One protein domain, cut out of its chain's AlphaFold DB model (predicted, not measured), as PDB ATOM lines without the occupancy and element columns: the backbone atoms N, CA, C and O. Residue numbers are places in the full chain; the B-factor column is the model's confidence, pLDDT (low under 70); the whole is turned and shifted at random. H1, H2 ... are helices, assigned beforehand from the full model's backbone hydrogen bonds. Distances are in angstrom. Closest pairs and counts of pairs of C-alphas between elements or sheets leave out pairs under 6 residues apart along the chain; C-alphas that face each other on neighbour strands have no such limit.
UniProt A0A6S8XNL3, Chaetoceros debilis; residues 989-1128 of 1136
ATOM      1  N   LYS A 989     172.636 112.478 170.863       71.12
ATOM      2  CA  LYS A 989     171.759 112.823 172.000       71.12
ATOM      3  C   LYS A 989     171.924 114.287 172.437       71.12
ATOM      4  O   LYS A 989     170.927 114.988 172.620       71.12
ATOM      5  N   LYS A 990     173.160 114.799 172.515       72.56
ATOM      6  CA  LYS A 990     173.440 116.225 172.806       72.56
ATOM      7  C   LYS A 990     172.858 117.174 171.751       72.56
ATOM      8  O   LYS A 990     172.289 118.208 172.108       72.56
ATOM      9  N   LYS A 991     172.968 116.834 170.462       75.12
ATOM     10  CA  LYS A 991     172.380 117.619 169.358       75.12
ATOM     11  C   LYS A 991     170.848 117.600 169.422       75.12
ATOM     12  O   LYS A 991     170.234 118.659 169.312       75.12
ATOM     13  N   LEU A 992     170.242 116.448 169.718       64.94
ATOM     14  CA  LEU A 992     168.793 116.296 169.882       64.94
ATOM     15  C   LEU A 992     168.238 117.199 171.001       64.94
ATOM     16  O   LEU A 992     167.305 117.966 170.770       64.94
ATOM     17  N   VAL A 993     168.851 117.190 172.192       67.62
ATOM     18  CA  VAL A 993     168.431 118.040 173.330       67.62
ATOM     19  C   VAL A 993     168.496 119.536 172.986       67.62
ATOM     20  O   VAL A 993     167.598 120.294 173.357       67.62
ATOM     21  N   LYS A 994     169.508 119.966 172.218       73.25
ATOM     22  CA  LYS A 994     169.641 121.352 171.730       73.25
ATOM     23  C   LYS A 994     168.536 121.748 170.737       73.25
ATOM     24  O   LYS A 994     168.172 122.920 170.666       73.25
ATOM     25  N   ILE A 995     167.988 120.792 169.985       70.12
ATOM     26  CA  ILE A 995     166.865 121.012 169.060       70.12
ATOM     27  C   ILE A 995     165.541 121.108 169.836       70.12
ATOM     28  O   ILE A 995     164.779 122.054 169.630       70.12
ATOM     29  N   TYR A 996     165.295 120.202 170.790       67.00
ATOM     30  CA  TYR A 996     164.108 120.260 171.655       67.00
ATOM     31  C   TYR A 996     164.043 121.558 172.478       67.00
ATOM     32  O   TYR A 996     162.969 122.148 172.599       67.00
ATOM     33  N   SER A 997     165.170 122.052 173.005       69.94
ATOM     34  CA  SER A 997     165.186 123.314 173.758       69.94
ATOM     35  C   SER A 997     164.906 124.540 172.879       69.94
ATOM     36  O   SER A 997     164.169 125.425 173.315       69.94
ATOM     37  N   LYS A 998     165.378 124.567 171.619       76.75
ATOM     38  CA  LYS A 998     164.950 125.572 170.624       76.75
ATOM     39  C   LYS A 998     163.441 125.505 170.370       76.75
ATOM     40  O   LYS A 998     162.769 126.528 170.470       76.75
ATOM     41  N   ALA A 999     162.891 124.319 170.104       72.38
ATOM     42  CA  ALA A 999     161.459 124.148 169.837       72.38
ATOM     43  C   ALA A 999     160.571 124.582 171.025       72.38
ATOM     44  O   ALA A 999     159.566 125.268 170.844       72.38
ATOM     45  N   LEU A1000     160.973 124.260 172.258       71.44
ATOM     46  CA  LEU A1000     160.262 124.669 173.477       71.44
ATOM     47  C   LEU A1000     160.424 126.161 173.822       71.44
ATOM     48  O   LEU A1000     159.623 126.680 174.606       71.44
ATOM     49  N   LEU A1001     161.425 126.847 173.256       75.81
ATOM     50  CA  LEU A1001     161.601 128.304 173.322       75.81
ATOM     51  C   LEU A1001     160.781 129.030 172.240       75.81
ATOM     52  O   LEU A1001     160.196 130.072 172.525       75.81
ATOM     53  N   ILE A1002     160.695 128.450 171.038       75.81
ATOM     54  CA  ILE A1002     159.810 128.875 169.939       75.81
ATOM     55  C   ILE A1002     158.356 128.900 170.436       75.81
ATOM     56  O   ILE A1002     157.732 129.959 170.454       75.81
ATOM     57  N   LEU A1003     157.863 127.773 170.965       74.38
ATOM     58  CA  LEU A1003     156.509 127.678 171.531       74.38
ATOM     59  C   LEU A1003     156.299 128.596 172.749       74.38
ATOM     60  O   LEU A1003     155.187 129.060 172.969       74.38
ATOM     61  N   ALA A1004     157.349 128.887 173.533       72.50
ATOM     62  CA  ALA A1004     157.236 129.775 174.694       72.50
ATOM     63  C   ALA A1004     156.857 131.203 174.293       72.50
ATOM     64  O   ALA A1004     155.903 131.744 174.828       72.50
ATOM     65  N   LYS A1005     157.581 131.803 173.343       76.38
ATOM     66  CA  LYS A1005     157.338 133.201 172.956       76.38
ATOM     67  C   LYS A1005     156.079 133.367 172.103       76.38
ATOM     68  O   LYS A1005     155.515 134.451 172.075       76.38
ATOM     69  N   MET A1006     155.624 132.311 171.419       72.00
ATOM     70  CA  MET A1006     154.317 132.329 170.749       72.00
ATOM     71  C   MET A1006     153.153 132.449 171.746       72.00
ATOM     72  O   MET A1006     152.123 133.011 171.393       72.00
ATOM     73  N   GLN A1007     153.318 131.973 172.987       76.88
ATOM     74  CA  GLN A1007     152.312 132.113 174.048       76.88
ATOM     75  C   GLN A1007     152.088 133.581 174.458       76.88
ATOM     76  O   GLN A1007     150.980 133.941 174.847       76.88
ATOM     77  N   ASP A1008     153.122 134.424 174.365       74.06
ATOM     78  CA  ASP A1008     153.074 135.839 174.761       74.06
ATOM     79  C   ASP A1008     152.410 136.747 173.697       74.06
ATOM     80  O   ASP A1008     152.288 137.956 173.902       74.06
ATOM     81  N   ILE A1009     151.982 136.188 172.555       73.25
ATOM     82  CA  ILE A1009     151.391 136.919 171.424       73.25
ATOM     83  C   ILE A1009     149.880 136.660 171.377       73.25
ATOM     84  O   ILE A1009     149.439 135.563 171.026       73.25
ATOM     85  N   ASP A1010     149.067 137.687 171.640       76.38
ATOM     86  CA  ASP A1010     147.627 137.619 171.370       76.38
ATOM     87  C   ASP A1010     147.350 137.807 169.870       76.38
ATOM     88  O   ASP A1010     147.061 138.895 169.365       76.38
ATOM     89  N   VAL A1011     147.422 136.687 169.152       67.31
ATOM     90  CA  VAL A1011     147.186 136.583 167.706       67.31
ATOM     91  C   VAL A1011     145.821 137.153 167.281       67.31
ATOM     92  O   VAL A1011     145.665 137.526 166.119       67.31
ATOM     93  N   LYS A1012     144.836 137.246 168.192       69.31
ATOM     94  CA  LYS A1012     143.469 137.698 167.885       69.31
ATOM     95  C   LYS A1012     143.292 139.218 167.968       69.31
ATOM     96  O   LYS A1012     142.410 139.727 167.279       69.31
ATOM     97  N   SER A1013     144.104 139.939 168.751       72.19
ATOM     98  CA  SER A1013     144.001 141.405 168.907       72.19
ATOM     99  C   SER A1013     145.069 142.213 168.157       72.19
ATOM    100  O   SER A1013     144.901 143.416 167.962       72.19
ATOM    101  N   MET A1014     146.151 141.579 167.699       66.25
ATOM    102  CA  MET A1014     147.286 142.257 167.057       66.25
ATOM    103  C   MET A1014     147.182 142.292 165.518       66.25
ATOM    104  O   MET A1014     146.732 141.329 164.891       66.25
ATOM    105  N   SER A1015     147.647 143.369 164.868       76.31
ATOM    106  CA  SER A1015     147.843 143.407 163.402       76.31
ATOM    107  C   SER A1015     148.965 142.453 162.966       76.31
ATOM    108  O   SER A1015     149.776 142.039 163.798       76.31
ATOM    109  N   LEU A1016     149.035 142.073 161.682       64.88
ATOM    110  CA  LEU A1016     150.094 141.162 161.226       64.88
ATOM    111  C   LEU A1016     151.496 141.779 161.409       64.88
ATOM    112  O   LEU A1016     152.403 141.104 161.890       64.88
ATOM    113  N   ASP A1017     151.648 143.085 161.174       68.44
ATOM    114  CA  ASP A1017     152.898 143.810 161.443       68.44
ATOM    115  C   ASP A1017     153.248 143.881 162.932       68.44
ATOM    116  O   ASP A1017     154.416 143.749 163.299       68.44
ATOM    117  N   ALA A1018     152.257 144.038 163.817       72.88
ATOM    118  CA  ALA A1018     152.492 143.989 165.259       72.88
ATOM    119  C   ALA A1018     152.940 142.587 165.707       72.88
ATOM    120  O   ALA A1018     153.825 142.475 166.556       72.88
ATOM    121  N   ILE A1019     152.388 141.527 165.107       68.94
ATOM    122  CA  ILE A1019     152.806 140.133 165.329       68.94
ATOM    123  C   ILE A1019     154.249 139.914 164.850       68.94
ATOM    124  O   ILE A1019     155.074 139.395 165.606       68.94
ATOM    125  N   HIS A1020     154.590 140.358 163.634       67.31
ATOM    126  CA  HIS A1020     155.959 140.299 163.114       67.31
ATOM    127  C   HIS A1020     156.941 141.065 164.015       67.31
ATOM    128  O   HIS A1020     157.980 140.526 164.392       67.31
ATOM    129  N   LYS A1021     156.587 142.287 164.432       74.19
ATOM    130  CA  LYS A1021     157.417 143.135 165.302       74.19
ATOM    131  C   LYS A1021     157.608 142.537 166.701       74.19
ATOM    132  O   LYS A1021     158.704 142.632 167.249       74.19
ATOM    133  N   ALA A1022     156.588 141.885 167.266       67.38
ATOM    134  CA  ALA A1022     156.660 141.243 168.582       67.38
ATOM    135  C   ALA A1022     157.521 139.964 168.602       67.38
ATOM    136  O   ALA A1022     158.159 139.674 169.614       67.38
ATOM    137  N   MET A1023     157.610 139.225 167.490       64.06
ATOM    138  CA  MET A1023     158.531 138.081 167.370       64.06
ATOM    139  C   MET A1023     160.015 138.479 167.278       64.06
ATOM    140  O   MET A1023     160.894 137.628 167.479       64.06
ATOM    141  N   GLY A1024     160.305 139.747 166.975       72.81
ATOM    142  CA  GLY A1024     161.637 140.214 166.604       72.81
ATOM    143  C   GLY A1024     162.043 139.717 165.213       72.81
ATOM    144  O   GLY A1024     161.211 139.581 164.322       72.81
ATOM    145  N   ASP A1025     163.331 139.438 165.015       71.81
ATOM    146  CA  ASP A1025     163.871 139.001 163.722       71.81
ATOM    147  C   ASP A1025     163.321 137.631 163.270       71.81
ATOM    148  O   ASP A1025     163.852 136.570 163.608       71.81
ATOM    149  N   VAL A1026     162.271 137.662 162.444       65.06
ATOM    150  CA  VAL A1026     161.628 136.491 161.824       65.06
ATOM    151  C   VAL A1026     162.612 135.665 160.976       65.06
ATOM    152  O   VAL A1026     162.415 134.456 160.824       65.06
ATOM    153  N   SER A1027     163.703 136.251 160.462       71.25
ATOM    154  CA  SER A1027     164.713 135.500 159.701       71.25
ATOM    155  C   SER A1027     165.458 134.496 160.589       71.25
ATOM    156  O   SER A1027     165.669 133.352 160.179       71.25
ATOM    157  N   LYS A1028     165.751 134.857 161.847       76.44
ATOM    158  CA  LYS A1028     166.346 133.967 162.854       76.44
ATOM    159  C   LYS A1028     165.435 132.790 163.199       76.44
ATOM    160  O   LYS A1028     165.910 131.658 163.265       76.44
ATOM    161  N   TRP A1029     164.132 133.030 163.335       71.62
ATOM    162  CA  TRP A1029     163.138 131.969 163.542       71.62
ATOM    163  C   TRP A1029     163.066 131.017 162.341       71.62
ATOM    164  O   TRP A1029     163.155 129.800 162.511       71.62
ATOM    165  N   LYS A1030     162.998 131.556 161.116       73.31
ATOM    166  CA  LYS A1030     163.052 130.755 159.881       73.31
ATOM    167  C   LYS A1030     164.375 129.985 159.757       73.31
ATOM    168  O   LYS A1030     164.366 128.850 159.292       73.31
ATOM    169  N   LYS A1031     165.503 130.531 160.225       80.50
ATOM    170  CA  LYS A1031     166.811 129.850 160.262       80.50
ATOM    171  C   LYS A1031     166.835 128.678 161.251       80.50
ATOM    172  O   LYS A1031     167.291 127.598 160.876       80.50
ATOM    173  N   ASP A1032     166.311 128.863 162.463       76.38
ATOM    174  CA  ASP A1032     166.205 127.807 163.482       76.38
ATOM    175  C   ASP A1032     165.235 126.686 163.053       76.38
ATOM    176  O   ASP A1032     165.510 125.505 163.268       76.38
ATOM    177  N   ILE A1033     164.137 127.024 162.372       70.75
ATOM    178  CA  ILE A1033     163.166 126.038 161.869       70.75
ATOM    179  C   ILE A1033     163.676 125.323 160.611       70.75
ATOM    180  O   ILE A1033     163.508 124.113 160.490       70.75
ATOM    181  N   LYS A1034     164.409 126.004 159.722       78.19
ATOM    182  CA  LYS A1034     165.126 125.345 158.616       78.19
ATOM    183  C   LYS A1034     166.328 124.526 159.095       78.19
ATOM    184  O   LYS A1034     166.812 123.676 158.354       78.19
ATOM    185  N   GLU A1035     166.842 124.738 160.309       79.00
ATOM    186  CA  GLU A1035     167.757 123.794 160.972       79.00
ATOM    187  C   GLU A1035     167.003 122.543 161.454       79.00
ATOM    188  O   GLU A1035     167.406 121.437 161.099       79.00
ATOM    189  N   LEU A1036     165.879 122.705 162.166       74.62
ATOM    190  CA  LEU A1036     164.996 121.602 162.580       74.62
ATOM    191  C   LEU A1036     164.559 120.729 161.388       74.62
ATOM    192  O   LEU A1036     164.681 119.509 161.445       74.62
ATOM    193  N   ASP A1037     164.109 121.338 160.290       74.94
ATOM    194  CA  ASP A1037     163.655 120.622 159.095       74.94
ATOM    195  C   ASP A1037     164.787 119.863 158.380       74.94
ATOM    196  O   ASP A1037     164.593 118.726 157.948       74.94
ATOM    197  N   ARG A1038     166.000 120.433 158.313       79.00
ATOM    198  CA  ARG A1038     167.187 119.718 157.801       79.00
ATOM    199  C   ARG A1038     167.547 118.513 158.670       79.00
ATOM    200  O   ARG A1038     167.928 117.481 158.124       79.00
ATOM    201  N   TRP A1039     167.390 118.608 159.991       72.75
ATOM    202  CA  TRP A1039     167.562 117.457 160.882       72.75
ATOM    203  C   TRP A1039     166.479 116.394 160.665       72.75
ATOM    204  O   TRP A1039     166.826 115.233 160.472       72.75
ATOM    205  N   ILE A1040     165.198 116.773 160.592       70.00
ATOM    206  CA  ILE A1040     164.090 115.844 160.286       70.00
ATOM    207  C   ILE A1040     164.317 115.140 158.936       70.00
ATOM    208  O   ILE A1040     164.133 113.930 158.832       70.00
ATOM    209  N   LYS A1041     164.786 115.865 157.911       74.69
ATOM    210  CA  LYS A1041     165.158 115.294 156.605       74.69
ATOM    211  C   LYS A1041     166.340 114.320 156.689       74.69
ATOM    212  O   LYS A1041     166.347 113.345 155.943       74.69
ATOM    213  N   LYS A1042     167.308 114.551 157.587       73.75
ATOM    214  CA  LYS A1042     168.485 113.685 157.773       73.75
ATOM    215  C   LYS A1042     168.167 112.360 158.483       73.75
ATOM    216  O   LYS A1042     168.845 111.378 158.220       73.75
ATOM    217  N   PHE A1043     167.138 112.305 159.328       64.75
ATOM    218  CA  PHE A1043     166.734 111.091 160.060       64.75
ATOM    219  C   PHE A1043     165.839 110.119 159.257       64.75
ATOM    220  O   PHE A1043     165.170 109.281 159.849       64.75
ATOM    221  N   LYS A1044     165.760 110.228 157.922       58.06
ATOM    222  CA  LYS A1044     164.780 109.473 157.112       58.06
ATOM    223  C   LYS A1044     165.050 107.969 156.946       58.06
ATOM    224  O   LYS A1044     164.160 107.256 156.492       58.06
ATOM    225  N   THR A1045     166.244 107.489 157.266       56.47
ATOM    226  CA  THR A1045     166.633 106.075 157.182       56.47
ATOM    227  C   THR A1045     166.152 105.304 158.413       56.47
ATOM    228  O   THR A1045     166.506 105.648 159.539       56.47
ATOM    229  N   GLU A1046     165.377 104.225 158.226       49.50
ATOM    230  CA  GLU A1046     164.829 103.437 159.349       49.50
ATOM    231  C   GLU A1046     165.897 102.931 160.331       49.50
ATOM    232  O   GLU A1046     165.624 102.814 161.526       49.50
ATOM    233  N   ALA A1047     167.100 102.629 159.831       52.44
ATOM    234  CA  ALA A1047     168.227 102.175 160.639       52.44
ATOM    235  C   ALA A1047     168.620 103.204 161.717       52.44
ATOM    236  O   ALA A1047     168.825 102.833 162.871       52.44
ATOM    237  N   ASP A1048     168.641 104.498 161.380       54.16
ATOM    238  CA  ASP A1048     168.953 105.571 162.330       54.16
ATOM    239  C   ASP A1048     167.818 105.801 163.339       54.16
ATOM    240  O   ASP A1048     168.070 106.147 164.493       54.16
ATOM    241  N   ILE A1049     166.561 105.583 162.932       53.03
ATOM    242  CA  ILE A1049     165.392 105.726 163.816       53.03
ATOM    243  C   ILE A1049     165.338 104.580 164.838       53.03
ATOM    244  O   ILE A1049     165.117 104.830 166.023       53.03
ATOM    245  N   LYS A1050     165.575 103.331 164.410       52.91
ATOM    246  CA  LYS A1050     165.482 102.126 165.264       52.91
ATOM    247  C   LYS A1050     166.423 102.156 166.478       52.91
ATOM    248  O   LYS A1050     166.090 101.564 167.500       52.91
ATOM    249  N   HIS A1051     167.541 102.882 166.406       47.84
ATOM    250  CA  HIS A1051     168.490 103.035 167.519       47.84
ATOM    251  C   HIS A1051     168.309 104.317 168.359       47.84
ATOM    252  O   HIS A1051     169.027 104.505 169.341       47.84
ATOM    253  N   ILE A1052     167.354 105.200 168.031       48.84
ATOM    254  CA  ILE A1052     167.117 106.455 168.765       48.84
ATOM    255  C   ILE A1052     165.710 106.441 169.374       48.84
ATOM    256  O   ILE A1052     164.752 106.974 168.816       48.84
ATOM    257  N   SER A1053     165.597 105.881 170.582       41.03
ATOM    258  CA  SER A1053     164.343 105.670 171.336       41.03
ATOM    259  C   SER A1053     163.655 106.947 171.863       41.03
ATOM    260  O   SER A1053     163.009 106.927 172.910       41.03
ATOM    261  N   ILE A1054     163.787 108.077 171.162       47.91
ATOM    262  CA  ILE A1054     163.102 109.346 171.449       47.91
ATOM    263  C   ILE A1054     162.325 109.775 170.191       47.91
ATOM    264  O   ILE A1054     162.733 110.722 169.510       47.91
ATOM    265  N   PRO A1055     161.202 109.104 169.861       58.59
ATOM    266  CA  PRO A1055     160.327 109.565 168.794       58.59
ATOM    267  C   PRO A1055     159.839 110.984 169.105       58.59
ATOM    268  O   PRO A1055     159.368 111.265 170.214       58.59
ATOM    269  N   LEU A1056     159.935 111.877 168.117       60.06
ATOM    270  CA  LEU A1056     159.319 113.203 168.163       60.06
ATOM    271  C   LEU A1056     157.808 113.027 168.309       60.06
ATOM    272  O   LEU A1056     157.116 112.777 167.327       60.06
ATOM    273  N   LYS A1057     157.292 113.148 169.538       76.81
ATOM    274  CA  LYS A1057     155.847 113.121 169.789       76.81
ATOM    275  C   LYS A1057     155.225 114.291 169.015       76.81
ATOM    276  O   LYS A1057     155.479 115.440 169.383       76.81
ATOM    277  N   PRO A1058     154.433 114.042 167.960       76.62
ATOM    278  CA  PRO A1058     154.015 115.095 167.034       76.62
ATOM    279  C   PRO A1058     153.049 116.081 167.713       76.62
ATOM    280  O   PRO A1058     153.072 117.282 167.448       76.62
ATOM    281  N   ASN A1059     152.292 115.575 168.692       83.44
ATOM    282  CA  ASN A1059     151.417 116.327 169.587       83.44
ATOM    283  C   ASN A1059     152.154 116.840 170.843       83.44
ATOM    284  O   ASN A1059     151.543 116.999 171.896       83.44
ATOM    285  N   MET A1060     153.473 117.083 170.782       83.25
ATOM    286  CA  MET A1060     154.162 117.798 171.861       83.25
ATOM    287  C   MET A1060     153.623 119.230 171.927       83.25
ATOM    288  O   MET A1060     153.804 120.021 170.996       83.25
ATOM    289  N   GLN A1061     152.963 119.539 173.040       84.94
ATOM    290  CA  GLN A1061     152.276 120.799 173.292       84.94
ATOM    291  C   GLN A1061     152.882 121.553 174.476       84.94
ATOM    292  O   GLN A1061     153.382 120.956 175.432       84.94
ATOM    293  N   LYS A1062     152.807 122.881 174.417       83.06
ATOM    294  CA  LYS A1062     153.151 123.789 175.509       83.06
ATOM    295  C   LYS A1062     152.122 124.913 175.527       83.06
ATOM    296  O   LYS A1062     152.009 125.644 174.551       83.06
ATOM    297  N   SER A1063     151.386 125.032 176.631       82.31
ATOM    298  CA  SER A1063     150.419 126.117 176.855       82.31
ATOM    299  C   SER A1063     149.397 126.294 175.719       82.31
ATOM    300  O   SER A1063     149.204 127.403 175.235       82.31
ATOM    301  N   GLY A1064     148.794 125.204 175.239       84.88
ATOM    302  CA  GLY A1064     147.823 125.242 174.141       84.88
ATOM    303  C   GLY A1064     148.416 125.209 172.725       84.88
ATOM    304  O   GLY A1064     147.668 125.125 171.753       84.88
ATOM    305  N   LEU A1065     149.744 125.290 172.576       90.00
ATOM    306  CA  LEU A1065     150.417 125.334 171.276       90.00
ATOM    307  C   LEU A1065     151.232 124.060 171.021       90.00
ATOM    308  O   LEU A1065     152.174 123.738 171.747       90.00
ATOM    309  N   THR A1066     150.885 123.354 169.945       94.06
ATOM    310  CA  THR A1066     151.632 122.199 169.410       94.06
ATOM    311  C   THR A1066     152.707 122.634 168.409       94.06
ATOM    312  O   THR A1066     152.638 123.721 167.833       94.06
ATOM    313  N   LEU A1067     153.661 121.747 168.099       92.31
ATOM    314  CA  LEU A1067     154.599 121.935 166.975       92.31
ATOM    315  C   LEU A1067     153.895 122.270 165.644       92.31
ATOM    316  O   LEU A1067     154.410 123.064 164.858       92.31
ATOM    317  N   LEU A1068     152.703 121.710 165.403       95.06
ATOM    318  CA  LEU A1068     151.923 121.977 164.194       95.06
ATOM    319  C   LEU A1068     151.357 123.408 164.161       95.06
ATOM    320  O   LEU A1068     151.342 124.012 163.091       95.06
ATOM    321  N   HIS A1069     150.985 123.990 165.310       95.06
ATOM    322  CA  HIS A1069     150.633 125.416 165.383       95.06
ATOM    323  C   HIS A1069     151.815 126.303 164.967       95.06
ATOM    324  O   HIS A1069     151.627 127.235 164.193       95.06
ATOM    325  N   ALA A1070     153.037 125.997 165.423       92.19
ATOM    326  CA  ALA A1070     154.232 126.763 165.058       92.19
ATOM    327  C   ALA A1070     154.564 126.670 163.556       92.19
ATOM    328  O   ALA A1070     154.872 127.684 162.931       92.19
ATOM    329  N   ALA A1071     154.451 125.478 162.956       92.88
ATOM    330  CA  ALA A1071     154.670 125.294 161.519       92.88
ATOM    331  C   ALA A1071     153.631 126.049 160.666       92.88
ATOM    332  O   ALA A1071     154.000 126.725 159.705       92.88
ATOM    333  N   VAL A1072     152.351 125.992 161.059       95.25
ATOM    334  CA  VAL A1072     151.256 126.762 160.440       95.25
ATOM    335  C   VAL A1072     151.501 128.268 160.549       95.25
ATOM    336  O   VAL A1072     151.430 128.973 159.547       95.25
ATOM    337  N   PHE A1073     151.820 128.760 161.749       91.38
ATOM    338  CA  PHE A1073     151.973 130.189 162.038       91.38
ATOM    339  C   PHE A1073     153.103 130.858 161.245       91.38
ATOM    340  O   PHE A1073     153.030 132.040 160.928       91.38
ATOM    341  N   ILE A1074     154.148 130.095 160.918       88.88
ATOM    342  CA  ILE A1074     155.359 130.589 160.248       88.88
ATOM    343  C   ILE A1074     155.294 130.368 158.719       88.88
ATOM    344  O   ILE A1074     156.154 130.853 157.980       88.88
ATOM    345  N   GLY A1075     154.239 129.701 158.229       92.12
ATOM    346  CA  GLY A1075     153.978 129.473 156.803       92.12
ATOM    347  C   GLY A1075     154.791 128.337 156.171       92.12
ATOM    348  O   GLY A1075     154.758 128.163 154.957       92.12
ATOM    349  N   GLU A1076     155.511 127.544 156.971       93.81
ATOM    350  CA  GLU A1076     156.329 126.417 156.499       93.81
ATOM    351  C   GLU A1076     155.425 125.188 156.258       93.81
ATOM    352  O   GLU A1076     155.437 124.204 157.004       93.81
ATOM    353  N   SER A1077     154.603 125.264 155.205       91.88
ATOM    354  CA  SER A1077     153.627 124.238 154.791       91.88
ATOM    355  C   SER A1077     154.239 122.840 154.652       91.88
ATOM    356  O   SER A1077     153.619 121.841 155.010       91.88
ATOM    357  N   ASP A1078     155.486 122.784 154.191       91.50
ATOM    358  CA  ASP A1078     156.279 121.578 153.984       91.50
ATOM    359  C   ASP A1078     156.621 120.873 155.322       91.50
ATOM    360  O   ASP A1078     156.603 119.642 155.417       91.50
ATOM    361  N   LEU A1079     156.842 121.651 156.392       88.88
ATOM    362  CA  LEU A1079     157.008 121.151 157.763       88.88
ATOM    363  C   LEU A1079     155.659 120.801 158.408       88.88
ATOM    364  O   LEU A1079     155.560 119.782 159.087       88.88
ATOM    365  N   ALA A1080     154.615 121.603 158.176       92.81
ATOM    366  CA  ALA A1080     153.267 121.305 158.666       92.81
ATOM    367  C   ALA A1080     152.754 119.967 158.104       92.81
ATOM    368  O   ALA A1080     152.250 119.135 158.859       92.81
ATOM    369  N   LYS A1081     152.978 119.715 156.805       93.38
ATOM    370  CA  LYS A1081     152.715 118.421 156.168       93.38
ATOM    371  C   LYS A1081     153.527 117.304 156.826       93.38
ATOM    372  O   LYS A1081     152.930 116.350 157.305       93.38
ATOM    373  N   ARG A1082     154.854 117.453 156.957       89.44
ATOM    374  CA  ARG A1082     155.704 116.441 157.621       89.44
ATOM    375  C   ARG A1082     155.275 116.130 159.055       89.44
ATOM    376  O   ARG A1082     155.384 114.981 159.469       89.44
ATOM    377  N   LEU A1083     154.787 117.109 159.815       91.88
ATOM    378  CA  LEU A1083     154.251 116.876 161.157       91.88
ATOM    379  C   LEU A1083     152.949 116.061 161.111       91.88
ATOM    380  O   LEU A1083     152.820 115.108 161.875       91.88
ATOM    381  N   ILE A1084     152.022 116.382 160.202       94.56
ATOM    382  CA  ILE A1084     150.772 115.623 159.998       94.56
ATOM    383  C   ILE A1084     151.067 114.189 159.532       94.56
ATOM    384  O   ILE A1084     150.515 113.251 160.101       94.56
ATOM    385  N   ASP A1085     151.989 114.007 158.580       92.75
ATOM    386  CA  ASP A1085     152.434 112.694 158.086       92.75
ATOM    387  C   ASP A1085     153.033 111.827 159.218       92.75
ATOM    388  O   ASP A1085     152.896 110.607 159.210       92.75
ATOM    389  N   ASN A1086     153.655 112.451 160.229       90.50
ATOM    390  CA  ASN A1086     154.163 111.796 161.444       90.50
ATOM    391  C   ASN A1086     153.118 111.695 162.582       90.50
ATOM    392  O   ASN A1086     153.472 111.352 163.710       90.50
ATOM    393  N   GLY A1087     151.840 111.984 162.315       93.44
ATOM    394  CA  GLY A1087     150.733 111.818 163.263       93.44
ATOM    395  C   GLY A1087     150.346 113.061 164.074       93.44
ATOM    396  O   GLY A1087     149.739 112.914 165.135       93.44
ATOM    397  N   ALA A1088     150.686 114.278 163.631       93.81
ATOM    398  CA  ALA A1088     150.231 115.503 164.298       93.81
ATOM    399  C   ALA A1088     148.733 115.746 164.076       93.81
ATOM    400  O   ALA A1088     148.254 115.865 162.946       93.81
ATOM    401  N   GLU A1089     147.991 115.894 165.170       94.19
ATOM    402  CA  GLU A1089     146.549 116.109 165.142       94.19
ATOM    403  C   GLU A1089     146.210 117.551 164.735       94.19
ATOM    404  O   GLU A1089     146.164 118.471 165.553       94.19
ATOM    405  N   SER A1090     145.890 117.744 163.453       92.62
ATOM    406  CA  SER A1090     145.424 119.021 162.879       92.62
ATOM    407  C   SER A1090     144.120 119.561 163.487       92.62
ATOM    408  O   SER A1090     143.763 120.715 163.244       92.62
ATOM    409  N   ARG A1091     143.429 118.737 164.287       90.06
ATOM    410  CA  ARG A1091     142.201 119.053 165.030       90.06
ATOM    411  C   ARG A1091     142.367 119.023 166.557       90.06
ATOM    412  O   ARG A1091     141.357 119.143 167.245       90.06
ATOM    413  N   ASN A1092     143.581 118.862 167.101       81.06
ATOM    414  CA  ASN A1092     143.777 119.012 168.547       81.06
ATOM    415  C   ASN A1092     143.434 120.460 168.932       81.06
ATOM    416  O   ASN A1092     143.977 121.393 168.340       81.06
ATOM    417  N   HIS A1093     142.486 120.631 169.852       65.81
ATOM    418  CA  HIS A1093     141.843 121.907 170.148       65.81
ATOM    419  C   HIS A1093     142.163 122.323 171.580       65.81
ATOM    420  O   HIS A1093     141.604 121.782 172.533       65.81
ATOM    421  N   GLU A1094     143.013 123.335 171.719       73.88
ATOM    422  CA  GLU A1094     143.363 123.930 173.012       73.88
ATOM    423  C   GLU A1094     143.042 125.441 173.003       73.88
ATOM    424  O   GLU A1094     142.258 125.904 172.169       73.88
ATOM    425  N   ASP A1095     143.603 126.221 173.934       79.19
ATOM    426  CA  ASP A1095     143.238 127.632 174.182       79.19
ATOM    427  C   ASP A1095     143.405 128.565 172.962       79.19
ATOM    428  O   ASP A1095     142.690 129.562 172.812       79.19
ATOM    429  N   PHE A1096     144.327 128.230 172.056       77.38
ATOM    430  CA  PHE A1096     144.607 129.001 170.841       77.38
ATOM    431  C   PHE A1096     143.701 128.622 169.650       77.38
ATOM    432  O   PHE A1096     143.742 129.292 168.618       77.38
ATOM    433  N   GLY A1097     142.825 127.625 169.821       90.06
ATOM    434  CA  GLY A1097     142.065 126.963 168.758       90.06
ATOM    435  C   GLY A1097     142.740 125.663 168.314       90.06
ATOM    436  O   GLY A1097     143.552 125.089 169.041       90.06
ATOM    437  N   THR A1098     142.393 125.197 167.120       94.25
ATOM    438  CA  THR A1098     143.102 124.123 166.409       94.25
ATOM    439  C   THR A1098     144.165 124.683 165.452       94.25
ATOM    440  O   THR A1098     144.023 125.809 164.958       94.25
ATOM    441  N   PRO A1099     145.183 123.887 165.056       94.62
ATOM    442  CA  PRO A1099     146.122 124.285 164.007       94.62
ATOM    443  C   PRO A1099     145.426 124.642 162.682       94.62
ATOM    444  O   PRO A1099     145.874 125.536 161.965       94.62
ATOM    445  N   LEU A1100     144.313 123.970 162.364       95.06
ATOM    446  CA  LEU A1100     143.511 124.228 161.165       95.06
ATOM    447  C   LEU A1100     142.738 125.558 161.233       95.06
ATOM    448  O   LEU A1100     142.659 126.279 160.234       95.06
ATOM    449  N   GLU A1101     142.192 125.915 162.397       93.44
ATOM    450  CA  GLU A1101     141.565 127.224 162.620       93.44
ATOM    451  C   GLU A1101     142.594 128.353 162.585       93.44
ATOM    452  O   GLU A1101     142.328 129.383 161.969       93.44
ATOM    453  N   LEU A1102     143.789 128.148 163.155       91.81
ATOM    454  CA  LEU A1102     144.889 129.109 163.053       91.81
ATOM    455  C   LEU A1102     145.310 129.321 161.590       91.81
ATOM    456  O   LEU A1102     145.454 130.463 161.156       91.81
ATOM    457  N   ALA A1103     145.424 128.245 160.802       93.69
ATOM    458  CA  ALA A1103     145.696 128.337 159.366       93.69
ATOM    459  C   ALA A1103     144.595 129.117 158.628       93.69
ATOM    460  O   ALA A1103     144.887 129.991 157.816       93.69
ATOM    461  N   THR A1104     143.327 128.847 158.946       92.38
ATOM    462  CA  THR A1104     142.172 129.511 158.321       92.38
ATOM    463  C   THR A1104     142.083 130.990 158.711       92.38
ATOM    464  O   THR A1104     141.778 131.827 157.864       92.38
ATOM    465  N   TYR A1105     142.400 131.336 159.962       91.44
ATOM    466  CA  TYR A1105     142.482 132.719 160.431       91.44
ATOM    467  C   TYR A1105     143.580 133.495 159.696       91.44
ATOM    468  O   TYR A1105     143.310 134.572 159.168       91.44
ATOM    469  N   LEU A1106     144.790 132.932 159.596       89.00
ATOM    470  CA  LEU A1106     145.915 133.569 158.904       89.00
ATOM    471  C   LEU A1106     145.653 133.720 157.396       89.00
ATOM    472  O   LEU A1106     145.864 134.802 156.859       89.00
ATOM    473  N   LEU A1107     145.103 132.692 156.736       87.69
ATOM    474  CA  LEU A1107     144.711 132.747 155.318       87.69
ATOM    475  C   LEU A1107     143.578 133.743 155.042       87.69
ATOM    476  O   LEU A1107     143.536 134.347 153.970       87.69
ATOM    477  N   LYS A1108     142.639 133.921 155.979       90.06
ATOM    478  CA  LYS A1108     141.624 134.971 155.859       90.06
ATOM    479  C   LYS A1108     142.269 136.349 156.009       90.06
ATOM    480  O   LYS A1108     142.034 137.216 155.174       90.06
ATOM    481  N   LYS A1109     143.102 136.534 157.036       85.25
ATOM    482  CA  LYS A1109     143.768 137.804 157.336       85.25
ATOM    483  C   LYS A1109     144.659 138.272 156.186       85.25
ATOM    484  O   LYS A1109     144.527 139.417 155.773       85.25
ATOM    485  N   SER A1110     145.461 137.381 155.595       82.44
ATOM    486  CA  SER A1110     146.293 137.724 154.435       82.44
ATOM    487  C   SER A1110     145.452 138.142 153.225       82.44
ATOM    488  O   SER A1110     145.807 139.099 152.550       82.44
ATOM    489  N   ARG A1111     144.302 137.495 152.979       82.44
ATOM    490  CA  ARG A1111     143.364 137.893 151.914       82.44
ATOM    491  C   ARG A1111     142.682 139.232 152.188       82.44
ATOM    492  O   ARG A1111     142.478 140.000 151.253       82.44
ATOM    493  N   ASP A1112     142.320 139.520 153.435       82.19
ATOM    494  CA  ASP A1112     141.725 140.806 153.815       82.19
ATOM    495  C   ASP A1112     142.768 141.948 153.734       82.19
ATOM    496  O   ASP A1112     142.444 143.052 153.289       82.19
ATOM    497  N   GLU A1113     144.037 141.679 154.058       84.00
ATOM    498  CA  GLU A1113     145.169 142.609 153.907       84.00
ATOM    499  C   GLU A1113     145.544 142.822 152.419       84.00
ATOM    500  O   GLU A1113     145.646 143.969 151.974       84.00
ATOM    501  N   GLU A1114     145.623 141.761 151.603       82.81
ATOM    502  CA  GLU A1114     145.762 141.851 150.136       82.81
ATOM    503  C   GLU A1114     144.615 142.656 149.516       82.81
ATOM    504  O   GLU A1114     144.854 143.582 148.739       82.81
ATOM    505  N   ARG A1115     143.363 142.351 149.880       75.88
ATOM    506  CA  ARG A1115     142.174 143.072 149.407       75.88
ATOM    507  C   ARG A1115     142.219 144.547 149.796       75.88
ATOM    508  O   ARG A1115     141.832 145.391 148.993       75.88
ATOM    509  N   THR A1116     142.717 144.870 150.987       76.62
ATOM    510  CA  THR A1116     142.908 146.260 151.426       76.62
ATOM    511  C   THR A1116     143.993 146.955 150.596       76.62
ATOM    512  O   THR A1116     143.775 148.077 150.141       76.62
ATOM    513  N   SER A1117     145.106 146.277 150.291       85.62
ATOM    514  CA  SER A1117     146.133 146.783 149.364       85.62
ATOM    515  C   SER A1117     145.567 147.034 147.959       85.62
ATOM    516  O   SER A1117     145.815 148.088 147.374       85.62
ATOM    517  N   TRP A1118     144.748 146.117 147.433       78.94
ATOM    518  CA  TRP A1118     144.053 146.289 146.155       78.94
ATOM    519  C   TRP A1118     143.067 147.461 146.168       78.94
ATOM    520  O   TRP A1118     143.070 148.242 145.223       78.94
ATOM    521  N   ILE A1119     142.276 147.646 147.232       80.31
ATOM    522  CA  ILE A1119     141.355 148.793 147.368       80.31
ATOM    523  C   ILE A1119     142.130 150.116 147.426       80.31
ATOM    524  O   ILE A1119     141.726 151.080 146.782       80.31
ATOM    525  N   LEU A1120     143.257 150.174 148.146       82.62
ATOM    526  CA  LEU A1120     144.099 151.375 148.207       82.62
ATOM    527  C   LEU A1120     144.748 151.692 146.851       82.62
ATOM    528  O   LEU A1120     144.742 152.847 146.433       82.62
ATOM    529  N   LYS A1121     145.231 150.676 146.122       85.25
ATOM    530  CA  LYS A1121     145.712 150.832 144.737       85.25
ATOM    531  C   LYS A1121     144.597 151.292 143.796       85.25
ATOM    532  O   LYS A1121     144.830 152.177 142.981       85.25
ATOM    533  N   PHE A1122     143.394 150.732 143.924       77.00
ATOM    534  CA  PHE A1122     142.252 151.102 143.087       77.00
ATOM    535  C   PHE A1122     141.815 152.547 143.345       77.00
ATOM    536  O   PHE A1122     141.637 153.289 142.388       77.00
ATOM    537  N   LYS A1123     141.761 152.991 144.610       83.81
ATOM    538  CA  LYS A1123     141.541 154.406 144.954       83.81
ATOM    539  C   LYS A1123     142.631 155.318 144.394       83.81
ATOM    540  O   LYS A1123     142.312 156.320 143.776       83.81
ATOM    541  N   ALA A1124     143.906 154.943 144.507       85.38
ATOM    542  CA  ALA A1124     144.998 155.726 143.922       85.38
ATOM    543  C   ALA A1124     144.914 155.836 142.383       85.38
ATOM    544  O   ALA A1124     145.376 156.826 141.815       85.38
ATOM    545  N   VAL A1125     144.315 154.854 141.697       84.38
ATOM    546  CA  VAL A1125     143.983 154.936 140.263       84.38
ATOM    547  C   VAL A1125     142.742 155.804 140.028       84.38
ATOM    548  O   VAL A1125     142.768 156.668 139.159       84.38
ATOM    549  N   GLU A1126     141.685 155.633 140.821       84.94
ATOM    550  CA  GLU A1126     140.450 156.424 140.764       84.94
ATOM    551  C   GLU A1126     140.724 157.925 140.962       84.94
ATOM    552  O   GLU A1126     140.225 158.758 140.209       84.94
ATOM    553  N   ASP A1127     141.578 158.277 141.920       85.50
ATOM    554  CA  ASP A1127     141.945 159.657 142.230       85.50
ATOM    555  C   ASP A1127     142.905 160.247 141.180       85.50
ATOM    556  O   ASP A1127     142.794 161.426 140.846       85.50
ATOM    557  N   ARG A1128     143.764 159.429 140.548       85.12
ATOM    558  CA  ARG A1128     144.508 159.836 139.338       85.12
ATOM    559  C   ARG A1128     143.572 160.114 138.158       85.12
ATOM    560  O   ARG A1128     143.756 161.113 137.470       85.12
TER     561      ARG A1128
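Overview. This is residues 989 to 1128 of the 1136 residues of a protein of Chaetoceros debilis (UniProt A0A6S8XNL3). A small body of short and medium helices is gathered round H5, with H1 and H3 on one side of it and the first turns of the long helix H7 on the other, while H6 folds back on H5 as a hairpin. The far part of H7, residues 1114 to 1128, sticks out as a long straight arm, and residues 1044 to 1051, with the little helix H4, stick out as a small loop elsewhere. The printed part has 140 residues with seven named helices, H1 to H7 in order along the chain, and no named strand; its class is all helix. The whole is loose, with a radius of gyration of the C-alphas of 17.9 A, and spans 67 by 28 by 26 A, a length to which the arm belongs.

Arrangement. H1, residues 989 to 1007, is close to but not clearly touching H2, residues 1016 to 1023; their closest C-alphas, of Lys 1005 and Met 1023, are 7.5 A apart. H3, residues 1026 to 1042, only just touches H1, with 3 pairs of C-alphas within 8 A; the closest, of Ile 995 and Leu 1036, are 6.8 A apart, at a steep tilt of 39 degrees, opposite ways. H4, residues 1046 to 1050, touches no helix. H5, residues 1067 to 1074, is the hub and touches three helices. With H1 its closest C-alphas are those of Leu 1003 and Ala 1070, 6.9 A apart, at a steep tilt of 60 degrees. H5 and H6, residues 1077 to 1085, form a helical hairpin at a shallow tilt of 15 degrees; the C-alphas of Ala 1071 and Ala 1080 come closest, at 5.1 A. H7, residues 1099 to 1128, touches H5 with residues 1099 to 1106 alone, at a shallow tilt of 5 degrees, the same way; its closest pair of C-alphas there is His 1069 and Pro 1099, 4.8 A apart. The packing is part aligned, part crossed: 2 of 4 touching pairs are at a shallow tilt. In H1 to H7 every O i to N i+4 pair is within hydrogen-bond range.

Along the chain. H1 begins at C-alpha 989, (171.759, 112.823, 172.000), and is 27.5 A long; H3 is 24.2 A long. H5 begins at C-alpha 1067, (154.599, 121.935, 166.975). H7, 43.3 A long, ends at C-alpha 1128, (144.508, 159.836, 139.338).

Size, cuts and confidence. The two C-alphas farthest apart, of His 1051 and Arg 1128, are 67.8 A apart. The printed part has no cut. The links H4 to H5 and H6 to H7 are long, with 16 and 13 residues. The mean pLDDT of the printed part is 78.1; 29 residues are under 70, among them residues 1043 to 1056.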